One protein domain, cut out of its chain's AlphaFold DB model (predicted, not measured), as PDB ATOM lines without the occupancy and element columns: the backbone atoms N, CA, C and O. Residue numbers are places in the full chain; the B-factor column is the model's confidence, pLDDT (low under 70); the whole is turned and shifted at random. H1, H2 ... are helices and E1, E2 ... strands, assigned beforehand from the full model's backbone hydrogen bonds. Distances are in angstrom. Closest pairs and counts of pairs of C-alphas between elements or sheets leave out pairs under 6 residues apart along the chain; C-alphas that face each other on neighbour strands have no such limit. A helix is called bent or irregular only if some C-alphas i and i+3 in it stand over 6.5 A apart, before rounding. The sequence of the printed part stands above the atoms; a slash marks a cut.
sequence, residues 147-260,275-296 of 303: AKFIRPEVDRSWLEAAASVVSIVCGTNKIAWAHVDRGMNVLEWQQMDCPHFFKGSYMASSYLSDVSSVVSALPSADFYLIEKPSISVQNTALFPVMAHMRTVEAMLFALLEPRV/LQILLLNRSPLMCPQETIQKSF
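AT A GLANCE: This is residues 147 to 260 and 275 to 296 of the 303 residues of the protein "Transcription elongation factor, mitochondrial" of Cyprinodon variegatus (UniProt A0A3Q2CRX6). What is the main picture? A twisted five-stranded sheet forms a wall with H2 and H3 packed over one face, while the small helices H1 and H4 lie off the sheet. What is it built of? The 136 printed residues include four named helices and five named strands, in the order H1 E1 E2 E3 H2 E4 H3 E5 H4, a mixed class of helices and strands; the mixed sheet runs E3 E2 E1 E4 E5. How large is it? It is compact, with a radius of gyration of the C-alphas of 15.1 A and spans of 43 by 32 by 27 A.

HOW THE PARTS SIT: How do the strands pair? E1, residues 164 to 170, E2, residues 174 to 181, and E3, residues 186 to 193, form a meander of two hairpins, each strand the antiparallel neighbour of the one before; within hydrogen-bond range are N 167 and O 178, 2.8 A, and N 190 and O 177, 3.0 A. E4, residues 223 to 228, is parallel to E1, with N 168 and O 225 at 2.7 A, and E5, residues 276 to 281, is parallel to E4, with N 226 and O 278 at 2.8 A. Residues 150 to 151 also pair with residues 279 to 280 of E5, antiparallel. Where are the helices? H2, residues 204 to 217, is over E3 and E2 at a height over the sheet of 10.2 A, and H3, residues 236 to 256, is on the same face at 8.8 A, over E4 and only just over E1, on which 3 of its C-alphas fall: two layers, helices on one face of a sheet. Residues 248 to 256 of H3 touch H2 at a steep tilt of 51 degrees, the same way, the closest C-alphas being Val 211 and Leu 252, 6.8 A. E3, H2 and E4 make a split strand-helix-strand unit, two strands running the same way with E2 and E1 between them, its crossover right-handed. H1, residues 156 to 161, and H4, residues 288 to 296, are only just not on the sheet, each with 4 pairs of C-alphas within 10 A, and they are apart from each other. Are the helix backbones complete? In H1 and H2 each O i to N i+4 pair is within hydrogen-bond range; H3 has 15 of 17 and H4 3 of 5.

IN THESE COORDINATES: Where do the elements begin and end? H1 begins at C-alpha 156 (224.913, 130.809, 122.433), and H4 ends at C-alpha 296 (214.014, 114.952, 123.158). How long are they? H3 measures 30.0 A, E2 23.6 A, E3 21.0 A, and E1 and H2 20.0 A each. Is H3 even? It has a kink of 27 degrees near residue 243 and is irregular, with C-alphas 237 and 240 7.5 A apart.

THE WHOLE: Is the printed part cut? Residues 261 to 274 are not printed, and C-alphas 260 and 275 are 10.6 A apart across that cut, in the link from H3 to E5. Which links are long? Of the links that are printed whole, none is long. Where is confidence low? The mean pLDDT of the printed part is 76.9, with residues 147 to 156, 229 to 230, 258 to 260 and 275 to 296 under 70.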
ATOM      1  N   ALA A 147     218.756 131.446 115.900       48.81
ATOM      2  CA  ALA A 147     218.427 132.859 115.712       48.81
ATOM      3  C   ALA A 147     217.104 133.131 114.957       48.81
ATOM      4  O   ALA A 147     216.549 134.221 115.054       48.81
ATOM      5  N   LYS A 148     216.552 132.168 114.199       57.22
ATOM      6  CA  LYS A 148     215.236 132.334 113.548       57.22
ATOM      7  C   LYS A 148     214.061 132.103 114.499       57.22
ATOM      8  O   LYS A 148     212.966 132.613 114.243       57.22
ATOM      9  N   PHE A 149     214.267 131.326 115.558       60.47
ATOM     10  CA  PHE A 149     213.188 130.833 116.413       60.47
ATOM     11  C   PHE A 149     213.139 131.501 117.779       60.47
ATOM     12  O   PHE A 149     212.066 131.501 118.370       60.47
ATOM     13  N   ILE A 150     214.251 132.084 118.227       64.06
ATOM     14  CA  ILE A 150     214.382 132.761 119.516       64.06
ATOM     15  C   ILE A 150     214.535 134.263 119.279       64.06
ATOM     16  O   ILE A 150     215.351 134.681 118.455       64.06
ATOM     17  N   ARG A 151     213.727 135.068 119.975       64.25
ATOM     18  CA  ARG A 151     213.870 136.529 120.010       64.25
ATOM     19  C   ARG A 151     213.799 137.042 121.452       64.25
ATOM     20  O   ARG A 151     212.895 136.596 122.158       64.25
ATOM     21  N   PRO A 152     214.663 137.990 121.859       69.19
ATOM     22  CA  PRO A 152     215.768 138.583 121.088       69.19
ATOM     23  C   PRO A 152     216.871 137.563 120.749       69.19
ATOM     24  O   PRO A 152     216.833 136.428 121.214       69.19
ATOM     25  N   GLU A 153     217.805 137.929 119.869       62.19
ATOM     26  CA  GLU A 153     218.970 137.076 119.614       62.19
ATOM     27  C   GLU A 153     219.816 137.022 120.890       62.19
ATOM     28  O   GLU A 153     220.203 138.058 121.426       62.19
ATOM     29  N   VAL A 154     220.045 135.812 121.393       65.38
ATOM     30  CA  VAL A 154     220.807 135.566 122.619       65.38
ATOM     31  C   VAL A 154     222.080 134.824 122.261       65.38
ATOM     32  O   VAL A 154     222.068 133.919 121.417       65.38
ATOM     33  N   ASP A 155     223.179 135.221 122.902       68.75
ATOM     34  CA  ASP A 155     224.466 134.571 122.714       68.75
ATOM     35  C   ASP A 155     224.354 133.089 123.078       68.75
ATOM     36  O   ASP A 155     223.784 132.686 124.096       68.75
ATOM     37  N   ARG A 156     224.928 132.247 122.225       67.75
ATOM     38  CA  ARG A 156     224.913 130.809 122.433       67.75
ATOM     39  C   ARG A 156     225.578 130.409 123.749       67.75
ATOM     40  O   ARG A 156     225.128 129.453 124.366       67.75
ATOM     41  N   SER A 157     226.625 131.106 124.176       71.31
ATOM     42  CA  SER A 157     227.309 130.829 125.441       71.31
ATOM     43  C   SER A 157     226.361 130.899 126.642       71.31
ATOM     44  O   SER A 157     226.469 130.068 127.538       71.31
ATOM     45  N   TRP A 158     225.376 131.797 126.613       71.88
ATOM     46  CA  TRP A 158     224.377 131.944 127.671       71.88
ATOM     47  C   TRP A 158     223.365 130.799 127.649       71.88
ATOM     48  O   TRP A 158     223.061 130.209 128.682       71.88
ATOM     49  N   LEU A 159     222.909 130.415 126.454       72.12
ATOM     50  CA  LEU A 159     222.021 129.262 126.279       72.12
ATOM     51  C   LEU A 159     222.686 127.950 126.724       72.12
ATOM     52  O   LEU A 159     222.030 127.085 127.292       72.12
ATOM     53  N   GLU A 160     223.988 127.799 126.477       75.69
ATOM     54  CA  GLU A 160     224.760 126.615 126.877       75.69
ATOM     55  C   GLU A 160     225.136 126.637 128.373       75.69
ATOM     56  O   GLU A 160     225.513 125.596 128.918       75.69
ATOM     57  N   ALA A 161     225.050 127.791 129.044       77.50
ATOM     58  CA  ALA A 161     225.294 127.941 130.480       77.50
ATOM     59  C   ALA A 161     224.034 127.724 131.337       77.50
ATOM     60  O   ALA A 161     224.174 127.428 132.521       77.50
ATOM     61  N   ALA A 162     222.837 127.806 130.744       78.81
ATOM     62  CA  ALA A 162     221.559 127.631 131.436       78.81
ATOM     63  C   ALA A 162     221.495 126.316 132.237       78.81
ATOM     64  O   ALA A 162     221.775 125.230 131.712       78.81
ATOM     65  N   ALA A 163     221.093 126.414 133.500       85.50
ATOM     66  CA  ALA A 163     220.818 125.297 134.390       85.50
ATOM     67  C   ALA A 163     219.342 124.885 134.341       85.50
ATOM     68  O   ALA A 163     219.046 123.691 134.418       85.50
ATOM     69  N   SER A 164     218.418 125.840 134.191       86.31
ATOM     70  CA  SER A 164     216.986 125.552 134.069       86.31
ATOM     71  C   SER A 164     216.218 126.614 133.282       86.31
ATOM     72  O   SER A 164     216.637 127.767 133.173       86.31
ATOM     73  N   VAL A 165     215.071 126.220 132.731       88.06
ATOM     74  CA  VAL A 165     214.188 127.085 131.943       88.06
ATOM     75  C   VAL A 165     212.732 126.883 132.339       88.06
ATOM     76  O   VAL A 165     212.315 125.772 132.664       88.06
ATOM     77  N   VAL A 166     211.934 127.943 132.258       89.56
ATOM     78  CA  VAL A 166     210.480 127.884 132.443       89.56
ATOM     79  C   VAL A 166     209.802 128.173 131.114       89.56
ATOM     80  O   VAL A 166     209.934 129.261 130.568       89.56
ATOM     81  N   SER A 167     209.064 127.206 130.577       90.38
ATOM     82  CA  SER A 167     208.263 127.387 129.364       90.38
ATOM     83  C   SER A 167     206.838 127.769 129.727       90.38
ATOM     84  O   SER A 167     206.164 126.986 130.382       90.38
ATOM     85  N   ILE A 168     206.364 128.917 129.250       90.50
ATOM     86  CA  ILE A 168     205.047 129.500 129.518       90.50
ATOM     87  C   ILE A 168     204.195 129.488 128.243       90.50
ATOM     88  O   ILE A 168     204.611 129.960 127.180       90.50
ATOM     89  N   VAL A 169     202.959 129.007 128.371       88.62
ATOM     90  CA  VAL A 169     201.937 129.030 127.320       88.62
ATOM     91  C   VAL A 169     200.713 129.787 127.825       88.62
ATOM     92  O   VAL A 169     200.151 129.466 128.874       88.62
ATOM     93  N   CYS A 170     200.277 130.782 127.053       88.12
ATOM     94  CA  CYS A 170     199.093 131.582 127.355       88.12
ATOM     95  C   CYS A 170     197.880 131.050 126.582       88.12
ATOM     96  O   CYS A 170     197.899 130.970 125.353       88.12
ATOM     97  N   GLY A 171     196.828 130.677 127.307       86.94
ATOM     98  CA  GLY A 171     195.507 130.362 126.771       86.94
ATOM     99  C   GLY A 171     194.545 131.542 126.919       86.94
ATOM    100  O   GLY A 171     194.894 132.578 127.471       86.94
ATOM    101  N   THR A 172     193.302 131.377 126.462       88.62
ATOM    102  CA  THR A 172     192.264 132.423 126.548       88.62
ATOM    103  C   THR A 172     191.720 132.645 127.959       88.62
ATOM    104  O   THR A 172     191.100 133.671 128.211       88.62
ATOM    105  N   ASN A 173     191.911 131.692 128.871       90.94
ATOM    106  CA  ASN A 173     191.426 131.758 130.254       90.94
ATOM    107  C   ASN A 173     192.394 131.155 131.284       90.94
ATOM    108  O   ASN A 173     192.067 131.121 132.467       90.94
ATOM    109  N   LYS A 174     193.556 130.656 130.851       93.38
ATOM    110  CA  LYS A 174     194.558 130.019 131.710       93.38
ATOM    111  C   LYS A 174     195.957 130.361 131.233       93.38
ATOM    112  O   LYS A 174     196.162 130.566 130.037       93.38
ATOM    113  N   ILE A 175     196.920 130.326 132.142       94.00
ATOM    114  CA  ILE A 175     198.344 130.289 131.805       94.00
ATOM    115  C   ILE A 175     198.920 128.992 132.363       94.00
ATOM    116  O   ILE A 175     198.670 128.648 133.514       94.00
ATOM    117  N   ALA A 176     199.660 128.262 131.535       93.62
ATOM    118  CA  ALA A 176     200.340 127.033 131.921       93.62
ATOM    119  C   ALA A 176     201.849 127.209 131.808       93.62
ATOM    120  O   ALA A 176     202.324 127.917 130.915       93.62
ATOM    121  N   TRP A 177     202.597 126.544 132.683       94.25
ATOM    122  CA  TRP A 177     204.050 126.534 132.620       94.25
ATOM    123  C   TRP A 177     204.646 125.176 132.973       94.25
ATOM    124  O   TRP A 177     204.042 124.367 133.679       94.25
ATOM    125  N   ALA A 178     205.857 124.946 132.472       94.56
ATOM    126  CA  ALA A 178     206.696 123.818 132.843       94.56
ATOM    127  C   ALA A 178     208.114 124.304 133.157       94.56
ATOM    128  O   ALA A 178     208.717 125.003 132.340       94.56
ATOM    129  N   HIS A 179     208.640 123.926 134.319       91.94
ATOM    130  CA  HIS A 179     210.026 124.153 134.725       91.94
ATOM    131  C   HIS A 179     210.846 122.912 134.407       91.94
ATOM    132  O   HIS A 179     210.512 121.808 134.840       91.94
ATOM    133  N   VAL A 180     211.897 123.088 133.615       87.88
ATOM    134  CA  VAL A 180     212.725 121.998 133.104       87.88
ATOM    135  C   VAL A 180     214.186 122.311 133.388       87.88
ATOM    136  O   VAL A 180     214.641 123.433 133.155       87.88
ATOM    137  N   ASP A 181     214.926 121.328 133.888       88.12
ATOM    138  CA  ASP A 181     216.366 121.458 134.106       88.12
ATOM    139  C   ASP A 181     217.180 121.142 132.834       88.12
ATOM    140  O   ASP A 181     216.679 120.661 131.814       88.12
ATOM    141  N   ARG A 182     218.490 121.382 132.895       84.38
ATOM    142  CA  ARG A 182     219.438 121.013 131.834       84.38
ATOM    143  C   ARG A 182     219.499 119.503 131.582       84.38
ATOM    144  O   ARG A 182     219.807 119.074 130.469       84.38
ATOM    145  N   GLY A 183     219.231 118.715 132.620       82.62
ATOM    146  CA  GLY A 183     219.110 117.262 132.573       82.62
ATOM    147  C   GLY A 183     217.833 116.787 131.891       82.62
ATOM    148  O   GLY A 183     217.648 115.577 131.771       82.62
ATOM    149  N   MET A 184     217.010 117.717 131.388       81.56
ATOM    150  CA  MET A 184     215.792 117.425 130.662       81.56
ATOM    151  C   MET A 184     214.716 116.763 131.553       81.56
ATOM    152  O   MET A 184     213.816 116.070 131.079       81.56
ATOM    153  N   ASN A 185     214.770 117.028 132.856       86.12
ATOM    154  CA  ASN A 185     213.785 116.611 133.841       86.12
ATOM    155  C   ASN A 185     212.752 117.717 134.054       86.12
ATOM    156  O   ASN A 185     213.100 118.889 134.202       86.12
ATOM    157  N   VAL A 186     211.475 117.337 134.105       92.06
ATOM    158  CA  VAL A 186     210.389 118.255 134.465       92.06
ATOM    159  C   VAL A 186     210.364 118.381 135.984       92.06
ATOM    160  O   VAL A 186     209.960 117.447 136.675       92.06
ATOM    161  N   LEU A 187     210.821 119.524 136.488       91.12
ATOM    162  CA  LEU A 187     210.825 119.851 137.914       91.12
ATOM    163  C   LEU A 187     209.419 120.217 138.388       91.12
ATOM    164  O   LEU A 187     208.984 119.804 139.459       91.12
ATOM    165  N   GLU A 188     208.696 120.961 137.555       92.06
ATOM    166  CA  GLU A 188     207.345 121.412 137.848       92.06
ATOM    167  C   GLU A 188     206.529 121.526 136.562       92.06
ATOM    168  O   GLU A 188     207.041 121.931 135.516       92.06
ATOM    169  N   TRP A 189     205.242 121.201 136.642       94.81
ATOM    170  CA  TRP A 189     204.275 121.480 135.590       94.81
ATOM    171  C   TRP A 189     202.950 121.879 136.225       94.81
ATOM    172  O   TRP A 189     202.292 121.067 136.877       94.81
ATOM    173  N   GLN A 190     202.557 123.134 136.024       93.44
ATOM    174  CA  GLN A 190     201.330 123.686 136.577       93.44
ATOM    175  C   GLN A 190     200.566 124.526 135.553       93.44
ATOM    176  O   GLN A 190     201.034 124.836 134.454       93.44
ATOM    177  N   GLN A 191     199.338 124.864 135.923       95.00
ATOM    178  CA  GLN A 191     198.510 125.828 135.221       95.00
ATOM    179  C   GLN A 191     197.699 126.620 136.234       95.00
ATOM    180  O   GLN A 191     197.316 126.088 137.275       95.00
ATOM    181  N   MET A 192     197.373 127.857 135.889       95.50
ATOM    182  CA  MET A 192     196.511 128.702 136.695       95.50
ATOM    183  C   MET A 192     195.385 129.287 135.853       95.50
ATOM    184  O   MET A 192     195.587 129.695 134.707       95.50
ATOM    185  N   ASP A 193     194.189 129.299 136.436       95.00
ATOM    186  CA  ASP A 193     193.022 129.965 135.876       95.00
ATOM    187  C   ASP A 193     193.136 131.485 136.046       95.00
ATOM    188  O   ASP A 193     193.437 131.982 137.129       95.00
ATOM    189  N   CYS A 194     192.853 132.217 134.970       94.06
ATOM    190  CA  CYS A 194     192.868 133.675 134.930       94.06
ATOM    191  C   CYS A 194     191.426 134.176 134.753       94.06
ATOM    192  O   CYS A 194     190.926 134.267 133.624       94.06
ATOM    193  N   PRO A 195     190.696 134.443 135.850       90.81
ATOM    194  CA  PRO A 195     189.264 134.698 135.804       90.81
ATOM    195  C   PRO A 195     188.890 135.988 135.074       90.81
ATOM    196  O   PRO A 195     187.727 136.117 134.701       90.81
ATOM    197  N   HIS A 196     189.802 136.933 134.863       90.56
ATOM    198  CA  HIS A 196     189.523 138.180 134.149       90.56
ATOM    199  C   HIS A 196     189.868 138.102 132.660       90.56
ATOM    200  O   HIS A 196     189.549 139.018 131.895       90.56
ATOM    201  N   PHE A 197     190.488 137.008 132.217       91.69
ATOM    202  CA  PHE A 197     190.860 136.845 130.824       91.69
ATOM    203  C   PHE A 197     189.629 136.627 129.948       91.69
ATOM    204  O   PHE A 197     188.727 135.855 130.261       91.69
ATOM    205  N   PHE A 198     189.613 137.340 128.823       84.38
ATOM    206  CA  PHE A 198     188.665 137.148 127.726       84.38
ATOM    207  C   PHE A 198     187.162 137.164 128.104       84.38
ATOM    208  O   PHE A 198     186.333 136.634 127.367       84.38
ATOM    209  N   LYS A 199     186.773 137.822 129.209       82.62
ATOM    210  CA  LYS A 199     185.370 137.955 129.670       82.62
ATOM    211  C   LYS A 199     184.626 139.173 129.095       82.62
ATOM    212  O   LYS A 199     183.847 139.832 129.780       82.62
ATOM    213  N   GLY A 200     184.852 139.485 127.821       73.19
ATOM    214  CA  GLY A 200     184.155 140.558 127.102       73.19
ATOM    215  C   GLY A 200     184.816 141.931 127.239       73.19
ATOM    216  O   GLY A 200     185.349 142.436 126.253       73.19
ATOM    217  N   SER A 201     184.813 142.535 128.433       78.50
ATOM    218  CA  SER A 201     185.484 143.830 128.638       78.50
ATOM    219  C   SER A 201     186.990 143.644 128.811       78.50
ATOM    220  O   SER A 201     187.445 142.889 129.672       78.50
ATOM    221  N   TYR A 202     187.773 144.342 127.992       82.50
ATOM    222  CA  TYR A 202     189.224 144.353 128.096       82.50
ATOM    223  C   TYR A 202     189.656 145.436 129.094       82.50
ATOM    224  O   TYR A 202     189.642 146.623 128.772       82.50
ATOM    225  N   MET A 203     190.031 145.026 130.309       88.44
ATOM    226  CA  MET A 203     190.519 145.909 131.375       88.44
ATOM    227  C   MET A 203     191.951 145.534 131.760       88.44
ATOM    228  O   MET A 203     192.201 144.455 132.297       88.44
ATOM    229  N   ALA A 204     192.896 146.443 131.502       89.38
ATOM    230  CA  ALA A 204     194.322 146.194 131.718       89.38
ATOM    231  C   ALA A 204     194.671 145.932 133.194       89.38
ATOM    232  O   ALA A 204     195.497 145.072 133.480       89.38
ATOM    233  N   SER A 205     194.019 146.625 134.133       92.25
ATOM    234  CA  SER A 205     194.219 146.424 135.576       92.25
ATOM    235  C   SER A 205     193.807 145.021 136.034       92.25
ATOM    236  O   SER A 205     194.525 144.391 136.805       92.25
ATOM    237  N   SER A 206     192.689 144.503 135.523       92.25
ATOM    238  CA  SER A 206     192.223 143.148 135.835       92.25
ATOM    239  C   SER A 206     193.163 142.081 135.271       92.25
ATOM    240  O   SER A 206     193.494 141.125 135.964       92.25
ATOM    241  N   TYR A 207     193.657 142.275 134.044       94.06
ATOM    242  CA  TYR A 207     194.666 141.390 133.455       94.06
ATOM    243  C   TYR A 207     195.964 141.405 134.261       94.06
ATOM    244  O   TYR A 207     196.527 140.349 134.530       94.06
ATOM    245  N   LEU A 208     196.415 142.588 134.686       94.38
ATOM    246  CA  LEU A 208     197.621 142.732 135.492       94.38
ATOM    247  C   LEU A 208     197.513 141.964 136.815       94.38
ATOM    248  O   LEU A 208     198.493 141.346 137.220       94.38
ATOM    249  N   SER A 209     196.346 141.964 137.465       94.75
ATOM    250  CA  SER A 209     196.108 141.194 138.696       94.75
ATOM    251  C   SER A 209     196.308 139.690 138.479       94.75
ATOM    252  O   SER A 209     197.017 139.038 139.249       94.75
ATOM    253  N   ASP A 210     195.722 139.145 137.411       95.12
ATOM    254  CA  ASP A 210     195.841 137.722 137.079       95.12
ATOM    255  C   ASP A 210     197.288 137.368 136.701       95.12
ATOM    256  O   ASP A 210     197.860 136.424 137.242       95.12
ATOM    257  N   VAL A 211     197.928 138.163 135.832       95.25
ATOM    258  CA  VAL A 211     199.316 137.923 135.402       95.25
ATOM    259  C   VAL A 211     200.297 138.063 136.570       95.25
ATOM    260  O   VAL A 211     201.208 137.250 136.691       95.25
ATOM    261  N   SER A 212     200.105 139.030 137.470       95.12
ATOM    262  CA  SER A 212     200.960 139.188 138.659       95.12
ATOM    263  C   SER A 212     200.867 137.979 139.587       95.12
ATOM    264  O   SER A 212     201.873 137.552 140.154       95.12
ATOM    265  N   SER A 213     199.671 137.396 139.704       95.94
ATOM    266  CA  SER A 213     199.459 136.164 140.466       95.94
ATOM    267  C   SER A 213     200.210 134.990 139.828       95.94
ATOM    268  O   SER A 213     200.845 134.222 140.544       95.94
ATOM    269  N   VAL A 214     200.219 134.892 138.488       95.44
ATOM    270  CA  VAL A 214     201.002 133.873 137.761       95.44
ATOM    271  C   VAL A 214     202.484 134.068 138.024       95.44
ATOM    272  O   VAL A 214     203.149 133.132 138.442       95.44
ATOM    273  N   VAL A 215     203.001 135.279 137.812       94.06
ATOM    274  CA  VAL A 215     204.432 135.578 137.965       94.06
ATOM    275  C   VAL A 215     204.918 135.274 139.379       94.06
ATOM    276  O   VAL A 215     206.016 134.755 139.540       94.06
ATOM    277  N   SER A 216     204.083 135.514 140.390       93.94
ATOM    278  CA  SER A 216     204.400 135.188 141.786       93.94
ATOM    279  C   SER A 216     204.469 133.680 142.063       93.94
ATOM    280  O   SER A 216     205.110 133.275 143.028       93.94
ATOM    281  N   ALA A 217     203.806 132.858 141.246       94.88
ATOM    282  CA  ALA A 217     203.820 131.400 141.347       94.88
ATOM    283  C   ALA A 217     204.912 130.741 140.487       94.88
ATOM    284  O   ALA A 217     205.195 129.561 140.673       94.88
ATOM    285  N   LEU A 218     205.518 131.470 139.542       92.12
ATOM    286  CA  LEU A 218     206.540 130.906 138.665       92.12
ATOM    287  C   LEU A 218     207.838 130.627 139.444       92.12
ATOM    288  O   LEU A 218     208.321 131.504 140.165       92.12
ATOM    289  N   PRO A 219     208.463 129.450 139.257       91.38
ATOM    290  CA  PRO A 219     209.758 129.169 139.858       91.38
ATOM    291  C   PRO A 219     210.848 130.047 139.234       91.38
ATOM    292  O   PRO A 219     210.719 130.519 138.101       91.38
ATOM    293  N   SER A 220     211.938 130.255 139.975       89.25
ATOM    294  CA  SER A 220     213.122 130.959 139.474       89.25
ATOM    295  C   SER A 220     213.861 130.101 138.444       89.25
ATOM    296  O   SER A 220     214.113 128.918 138.681       89.25
ATOM    297  N   ALA A 221     214.203 130.694 137.300       86.94
ATOM    298  CA  ALA A 221     214.955 130.044 136.234       86.94
ATOM    299  C   ALA A 221     215.828 131.047 135.470       86.94
ATOM    300  O   ALA A 221     215.614 132.257 135.551       86.94
ATOM    301  N   ASP A 222     216.783 130.531 134.693       81.12
ATOM    302  CA  ASP A 222     217.699 131.363 133.900       81.12
ATOM    303  C   ASP A 222     216.970 132.020 132.718       81.12
ATOM    304  O   ASP A 222     217.221 133.174 132.364       81.12
ATOM    305  N   PHE A 223     216.028 131.282 132.122       83.19
ATOM    306  CA  PHE A 223     215.233 131.738 130.988       83.19
ATOM    307  C   PHE A 223     213.751 131.444 131.172       83.19
ATOM    308  O   PHE A 223     213.361 130.347 131.580       83.19
ATOM    309  N   TYR A 224     212.928 132.399 130.741       86.69
ATOM    310  CA  TYR A 224     211.484 132.233 130.625       86.69
ATOM    311  C   TYR A 224     211.114 132.251 129.149       86.69
ATOM    312  O   TYR A 224     211.296 133.243 128.443       86.69
ATOM    313  N   LEU A 225     210.630 131.121 128.658       86.81
ATOM    314  CA  LEU A 225     210.279 130.921 127.266       86.81
ATOM    315  C   LEU A 225     208.786 131.193 127.106       86.81
ATOM    316  O   LEU A 225     207.975 130.443 127.635       86.81
ATOM    317  N   ILE A 226     208.407 132.234 126.373       85.69
ATOM    318  CA  ILE A 226     206.999 132.547 126.103       85.69
ATOM    319  C   ILE A 226     206.674 132.126 124.671       85.69
ATOM    320  O   ILE A 226     207.339 132.525 123.707       85.69
ATOM    321  N   GLU A 227     205.644 131.298 124.509       77.69
ATOM    322  CA  GLU A 227     205.193 130.893 123.180       77.69
ATOM    323  C   GLU A 227     204.635 132.096 122.409       77.69
ATOM    324  O   GLU A 227     203.691 132.755 122.849       77.69
ATOM    325  N   LYS A 228     205.172 132.358 121.210       71.44
ATOM    326  CA  LYS A 228     204.627 133.396 120.342       71.44
ATOM    327  C   LYS A 228     203.452 132.837 119.534       71.44
ATOM    328  O   LYS A 228     203.666 131.993 118.656       71.44
ATOM    329  N   PRO A 229     202.227 133.360 119.710       68.06
ATOM    330  CA  PRO A 229     201.086 132.910 118.927       68.06
ATOM    331  C   PRO A 229     201.267 133.286 117.449       68.06
ATOM    332  O   PRO A 229     201.541 134.444 117.106       68.06
ATOM    333  N   SER A 230     201.077 132.313 116.554       67.75
ATOM    334  CA  SER A 230     201.115 132.488 115.096       67.75
ATOM    335  C   SER A 230     199.740 132.873 114.536       67.75
ATOM    336  O   SER A 230     199.229 132.232 113.619       67.75
ATOM    337  N   ILE A 231     199.103 133.897 115.113       72.75
ATOM    338  CA  ILE A 231     197.823 134.416 114.612       72.75
ATOM    339  C   ILE A 231     198.123 135.480 113.552       72.75
ATOM    340  O   ILE A 231     198.818 136.460 113.827       72.75
ATOM    341  N   SER A 232     197.620 135.276 112.332       71.00
ATOM    342  CA  SER A 232     197.790 136.234 111.234       71.00
ATOM    343  C   SER A 232     197.006 137.517 111.503       71.00
ATOM    344  O   SER A 232     195.815 137.465 111.799       71.00
ATOM    345  N   VAL A 233     197.658 138.668 111.319       72.38
ATOM    346  CA  VAL A 233     197.038 140.007 111.421       72.38
ATOM    347  C   VAL A 233     195.965 140.214 110.347       72.38
ATOM    348  O   VAL A 233     195.076 141.041 110.504       72.38
ATOM    349  N   GLN A 234     196.007 139.424 109.273       76.94
ATOM    350  CA  GLN A 234     195.034 139.490 108.183       76.94
ATOM    351  C   GLN A 234     193.679 138.872 108.558       76.94
ATOM    352  O   GLN A 234     192.677 139.176 107.918       76.94
ATOM    353  N   ASN A 235     193.626 138.014 109.585       79.25
ATOM    354  CA  ASN A 235     192.375 137.415 110.036       79.25
ATOM    355  C   ASN A 235     191.727 138.295 111.112       79.25
ATOM    356  O   ASN A 235     191.979 138.141 112.308       79.25
ATOM    357  N   THR A 236     190.867 139.212 110.674       84.12
ATOM    358  CA  THR A 236     190.160 140.160 111.545       84.12
ATOM    359  C   THR A 236     189.217 139.482 112.540       84.12
ATOM    360  O   THR A 236     189.017 140.011 113.630       84.12
ATOM    361  N   ALA A 237     188.699 138.286 112.236       86.12
ATOM    362  CA  ALA A 237     187.841 137.535 113.156       86.12
ATOM    363  C   ALA A 237     188.595 137.065 114.413       86.12
ATOM    364  O   ALA A 237     188.006 136.938 115.484       86.12
ATOM    365  N   LEU A 238     189.911 136.848 114.305       85.25
ATOM    366  CA  LEU A 238     190.766 136.452 115.425       85.25
ATOM    367  C   LEU A 238     191.414 137.644 116.138       85.25
ATOM    368  O   LEU A 238     192.210 137.442 117.057       85.25
ATOM    369  N   PHE A 239     191.078 138.879 115.754       85.62
ATOM    370  CA  PHE A 239     191.655 140.075 116.359       85.62
ATOM    371  C   PHE A 239     191.485 140.131 117.889       85.62
ATOM    372  O   PHE A 239     192.483 140.397 118.558       85.62
ATOM    373  N   PRO A 240     190.315 139.814 118.487       88.19
ATOM    374  CA  PRO A 240     190.179 139.829 119.945       88.19
ATOM    375  C   PRO A 240     191.135 138.849 120.632       88.19
ATOM    376  O   PRO A 240     191.775 139.194 121.623       88.19
ATOM    377  N   VAL A 241     191.279 137.639 120.078       87.81
ATOM    378  CA  VAL A 241     192.202 136.614 120.594       87.81
ATOM    379  C   VAL A 241     193.647 137.083 120.445       87.81
ATOM    380  O   VAL A 241     194.440 136.944 121.371       87.81
ATOM    381  N   MET A 242     193.994 137.693 119.311       87.12
ATOM    382  CA  MET A 242     195.319 138.265 119.098       87.12
ATOM    383  C   MET A 242     195.635 139.367 120.113       87.12
ATOM    384  O   MET A 242     196.700 139.331 120.724       87.12
ATOM    385  N   ALA A 243     194.727 140.328 120.294       88.12
ATOM    386  CA  ALA A 243     194.896 141.431 121.232       88.12
ATOM    387  C   ALA A 243     195.079 140.908 122.662       88.12
ATOM    388  O   ALA A 243     196.011 141.317 123.351       88.12
ATOM    389  N   HIS A 244     194.258 139.935 123.066       90.44
ATOM    390  CA  HIS A 244     194.392 139.234 124.339       90.44
ATOM    391  C   HIS A 244     195.788 138.615 124.514       90.44
ATOM    392  O   HIS A 244     196.490 138.955 125.465       90.44
ATOM    393  N   MET A 245     196.234 137.777 123.574       88.19
ATOM    394  CA  MET A 245     197.525 137.094 123.700       88.19
ATOM    395  C   MET A 245     198.705 138.073 123.729       88.19
ATOM    396  O   MET A 245     199.612 137.911 124.538       88.19
ATOM    397  N   ARG A 246     198.681 139.121 122.890       86.81
ATOM    398  CA  ARG A 246     199.735 140.155 122.859       86.81
ATOM    399  C   ARG A 246     199.800 140.967 124.143       86.81
ATOM    400  O   ARG A 246     200.878 141.378 124.553       86.81
ATOM    401  N   THR A 247     198.655 141.187 124.774       90.62
ATOM    402  CA  THR A 247     198.574 141.885 126.057       90.62
ATOM    403  C   THR A 247     199.231 141.077 127.158       90.62
ATOM    404  O   THR A 247     200.074 141.595 127.883       90.62
ATOM    405  N   VAL A 248     198.843 139.805 127.276       91.31
ATOM    406  CA  VAL A 248     199.376 138.907 128.300       91.31
ATOM    407  C   VAL A 248     200.880 138.715 128.095       91.31
ATOM    408  O   VAL A 248     201.637 138.832 129.052       91.31
ATOM    409  N   GLU A 249     201.323 138.525 126.847       88.50
ATOM    410  CA  GLU A 249     202.742 138.475 126.468       88.50
ATOM    411  C   GLU A 249     203.497 139.729 126.933       88.50
ATOM    412  O   GLU A 249     204.534 139.606 127.577       88.50
ATOM    413  N   ALA A 250     202.968 140.928 126.668       89.44
ATOM    414  CA  ALA A 250     203.606 142.182 127.068       89.44
ATOM    415  C   ALA A 250     203.673 142.361 128.595       89.44
ATOM    416  O   ALA A 250     204.673 142.853 129.112       89.44
ATOM    417  N   MET A 251     202.631 141.949 129.323       93.00
ATOM    418  CA  MET A 251     202.613 142.009 130.789       93.00
ATOM    419  C   MET A 251     203.593 141.014 131.410       93.00
ATOM    420  O   MET A 251     204.333 141.386 132.315       93.00
ATOM    421  N   LEU A 252     203.636 139.777 130.906       90.31
ATOM    422  CA  LEU A 252     204.629 138.785 131.324       90.31
ATOM    423  C   LEU A 252     206.041 139.288 131.046       90.31
ATOM    424  O   LEU A 252     206.896 139.186 131.918       90.31
ATOM    425  N   PHE A 253     206.263 139.881 129.870       86.12
ATOM    426  CA  PHE A 253     207.553 140.449 129.506       86.12
ATOM    427  C   PHE A 253     208.009 141.516 130.510       86.12
ATOM    428  O   PHE A 253     209.103 141.428 131.055       86.12
ATOM    429  N   ALA A 254     207.134 142.470 130.826       88.25
ATOM    430  CA  ALA A 254     207.448 143.558 131.749       88.25
ATOM    431  C   ALA A 254     207.614 143.111 133.214       88.25
ATOM    432  O   ALA A 254     208.345 143.749 133.966       88.25
ATOM    433  N   LEU A 255     206.905 142.064 133.646       89.12
ATOM    434  CA  LEU A 255     206.932 141.600 135.039       89.12
ATOM    435  C   LEU A 255     208.049 140.595 135.329       89.12
ATOM    436  O   LEU A 255     208.493 140.514 136.472       89.12
ATOM    437  N   LEU A 256     208.467 139.823 134.324       84.19
ATOM    438  CA  LEU A 256     209.562 138.863 134.446       84.19
ATOM    439  C   LEU A 256     210.927 139.501 134.174       84.19
ATOM    440  O   LEU A 256     211.928 138.944 134.611       84.19
ATOM    441  N   GLU A 257     210.998 140.652 133.495       71.00
ATOM    442  CA  GLU A 257     212.260 141.380 133.374       71.00
ATOM    443  C   GLU A 257     212.819 141.705 134.772       71.00
ATOM    444  O   GLU A 257     212.096 142.223 135.634       71.00
ATOM    445  N   PRO A 258     214.105 141.404 135.033       60.88
ATOM    446  CA  PRO A 258     214.704 141.693 136.321       60.88
ATOM    447  C   PRO A 258     214.629 143.198 136.563       60.88
ATOM    448  O   PRO A 258     215.006 144.006 135.709       60.88
ATOM    449  N   ARG A 259     214.140 143.588 137.745       44.44
ATOM    450  CA  ARG A 259     214.193 144.983 138.186       44.44
ATOM    451  C   ARG A 259     215.664 145.373 138.245       44.44
ATOM    452  O   ARG A 259     216.353 144.991 139.184       44.44
ATOM    453  N   VAL A 260     216.137 146.099 137.235       40.22
ATOM    454  CA  VAL A 260     217.476 146.687 137.222       40.22
ATOM    455  C   VAL A 260     217.586 147.533 138.488       40.22
ATOM    456  O   VAL A 260     216.960 148.590 138.591       40.22
ATOM    457  N   LEU A 275     217.957 137.565 133.877       45.44
ATOM    458  CA  LEU A 275     216.804 136.720 133.615       45.44
ATOM    459  C   LEU A 275     216.240 137.141 132.249       45.44
ATOM    460  O   LEU A 275     215.819 138.287 132.075       45.44
ATOM    461  N   GLN A 276     216.344 136.265 131.243       54.44
ATOM    462  CA  GLN A 276     216.071 136.647 129.856       54.44
ATOM    463  C   GLN A 276     214.844 135.930 129.303       54.44
ATOM    464  O   GLN A 276     214.717 134.704 129.333       54.44
ATOM    465  N   ILE A 277     213.916 136.731 128.789       57.28
ATOM    466  CA  ILE A 277     212.659 136.247 128.237       57.28
ATOM    467  C   ILE A 277     212.854 135.982 126.752       57.28
ATOM    468  O   ILE A 277     213.303 136.852 126.004       57.28
ATOM    469  N   LEU A 278     212.508 134.773 126.326       57.81
ATOM    470  CA  LEU A 278     212.682 134.323 124.955       57.81
ATOM    471  C   LEU A 278     211.333 134.015 124.321       57.81
ATOM    472  O   LEU A 278     210.586 133.161 124.791       57.81
ATOM    473  N   LEU A 279     211.050 134.670 123.199       55.34
ATOM    474  CA  LEU A 279     209.880 134.376 122.383       55.34
ATOM    475  C   LEU A 279     210.191 133.259 121.391       55.34
ATOM    476  O   LEU A 279     211.080 133.408 120.546       55.34
ATOM    477  N   LEU A 280     209.419 132.174 121.461       54.78
ATOM    478  CA  LEU A 280     209.522 131.030 120.550       54.78
ATOM    479  C   LEU A 280     208.527 131.155 119.393       54.78
ATOM    480  O   LEU A 280     207.314 131.129 119.595       54.78
ATOM    481  N   ASN A 281     209.030 131.250 118.158       50.44
ATOM    482  CA  ASN A 281     208.189 131.201 116.956       50.44
ATOM    483  C   ASN A 281     207.763 129.753 116.645       50.44
ATOM    484  O   ASN A 281     208.610 128.901 116.364       50.44
ATOM    485  N   ARG A 282     206.452 129.476 116.618       51.44
ATOM    486  CA  ARG A 282     205.912 128.151 116.269       51.44
ATOM    487  C   ARG A 282     205.988 127.874 114.759       51.44
ATOM    488  O   ARG A 282     205.767 128.761 113.937       51.44
ATOM    489  N   SER A 283     206.233 126.612 114.394       36.09
ATOM    490  CA  SER A 283     205.899 126.076 113.063       36.09
ATOM    491  C   SER A 283     204.468 125.511 113.096       36.09
ATOM    492  O   SER A 283     204.116 124.890 114.099       36.09
ATOM    493  N   PRO A 284     203.641 125.657 112.044       32.34
ATOM    494  CA  PRO A 284     202.196 125.361 112.071       32.34
ATOM    495  C   PRO A 284     201.797 123.873 112.226       32.34
ATOM    496  O   PRO A 284     200.650 123.528 111.975       32.34
ATOM    497  N   LEU A 285     202.706 122.978 112.629       29.73
ATOM    498  CA  LEU A 285     202.513 121.520 112.586       29.73
ATOM    499  C   LEU A 285     202.649 120.776 113.925       29.73
ATOM    500  O   LEU A 285     202.623 119.552 113.910       29.73
ATOM    501  N   MET A 286     202.813 121.437 115.072       31.56
ATOM    502  CA  MET A 286     203.167 120.715 116.310       31.56
ATOM    503  C   MET A 286     202.349 121.169 117.507       31.56
ATOM    504  O   MET A 286     202.369 122.357 117.811       31.56
ATOM    505  N   CYS A 287     201.654 120.245 118.181       29.02
ATOM    506  CA  CYS A 287     200.959 120.442 119.461       29.02
ATOM    507  C   CYS A 287     201.947 120.701 120.626       29.02
ATOM    508  O   CYS A 287     203.089 120.242 120.556       29.02
ATOM    509  N   PRO A 288     201.532 121.386 121.714       37.09
ATOM    510  CA  PRO A 288     202.427 121.775 122.816       37.09
ATOM    511  C   PRO A 288     203.110 120.584 123.506       37.09
ATOM    512  O   PRO A 288     204.279 120.671 123.869       37.09
ATOM    513  N   GLN A 289     202.434 119.432 123.585       34.66
ATOM    514  CA  GLN A 289     203.004 118.206 124.156       34.66
ATOM    515  C   GLN A 289     204.162 117.623 123.330       34.66
ATOM    516  O   GLN A 289     205.031 116.949 123.871       34.66
ATOM    517  N   GLU A 290     204.235 117.901 122.027       31.16
ATOM    518  CA  GLU A 290     205.248 117.296 121.158       31.16
ATOM    519  C   GLU A 290     206.535 118.117 121.044       31.16
ATOM    520  O   GLU A 290     207.530 117.596 120.555       31.16
ATOM    521  N   THR A 291     206.567 119.383 121.471       39.88
ATOM    522  CA  THR A 291     207.760 120.233 121.270       39.88
ATOM    523  C   THR A 291     208.864 119.908 122.276       39.88
ATOM    524  O   THR A 291     210.041 119.901 121.910       39.88
ATOM    525  N   ILE A 292     208.495 119.507 123.494       39.00
ATOM    526  CA  ILE A 292     209.436 118.935 124.463       39.00
ATOM    527  C   ILE A 292     209.758 117.489 124.031       39.00
ATOM    528  O   ILE A 292     210.919 117.164 123.813       39.00
ATOM    529  N   GLN A 293     208.760 116.666 123.683       32.53
ATOM    530  CA  GLN A 293     208.983 115.266 123.283       32.53
ATOM    531  C   GLN A 293     209.822 115.070 121.996       32.53
ATOM    532  O   GLN A 293     210.628 114.146 121.916       32.53
ATOM    533  N   LYS A 294     209.659 115.901 120.954       31.66
ATOM    534  CA  LYS A 294     210.360 115.749 119.657       31.66
ATOM    535  C   LYS A 294     211.750 116.378 119.660       31.66
ATOM    536  O   LYS A 294     212.635 115.872 118.969       31.66
ATOM    537  N   SER A 295     211.969 117.409 120.478       36.16
ATOM    538  CA  SER A 295     213.319 117.906 120.772       36.16
ATOM    539  C   SER A 295     214.123 116.879 121.584       36.16
ATOM    540  O   SER A 295     215.330 116.759 121.389       36.16
ATOM    541  N   PHE A 296     213.441 116.075 122.411       36.38
ATOM    542  CA  PHE A 296     214.014 114.952 123.158       36.38
ATOM    543  C   PHE A 296     214.258 113.695 122.307       36.38
ATOM    544  O   PHE A 296     215.343 113.118 122.349       36.38
TER     545      PHE A 296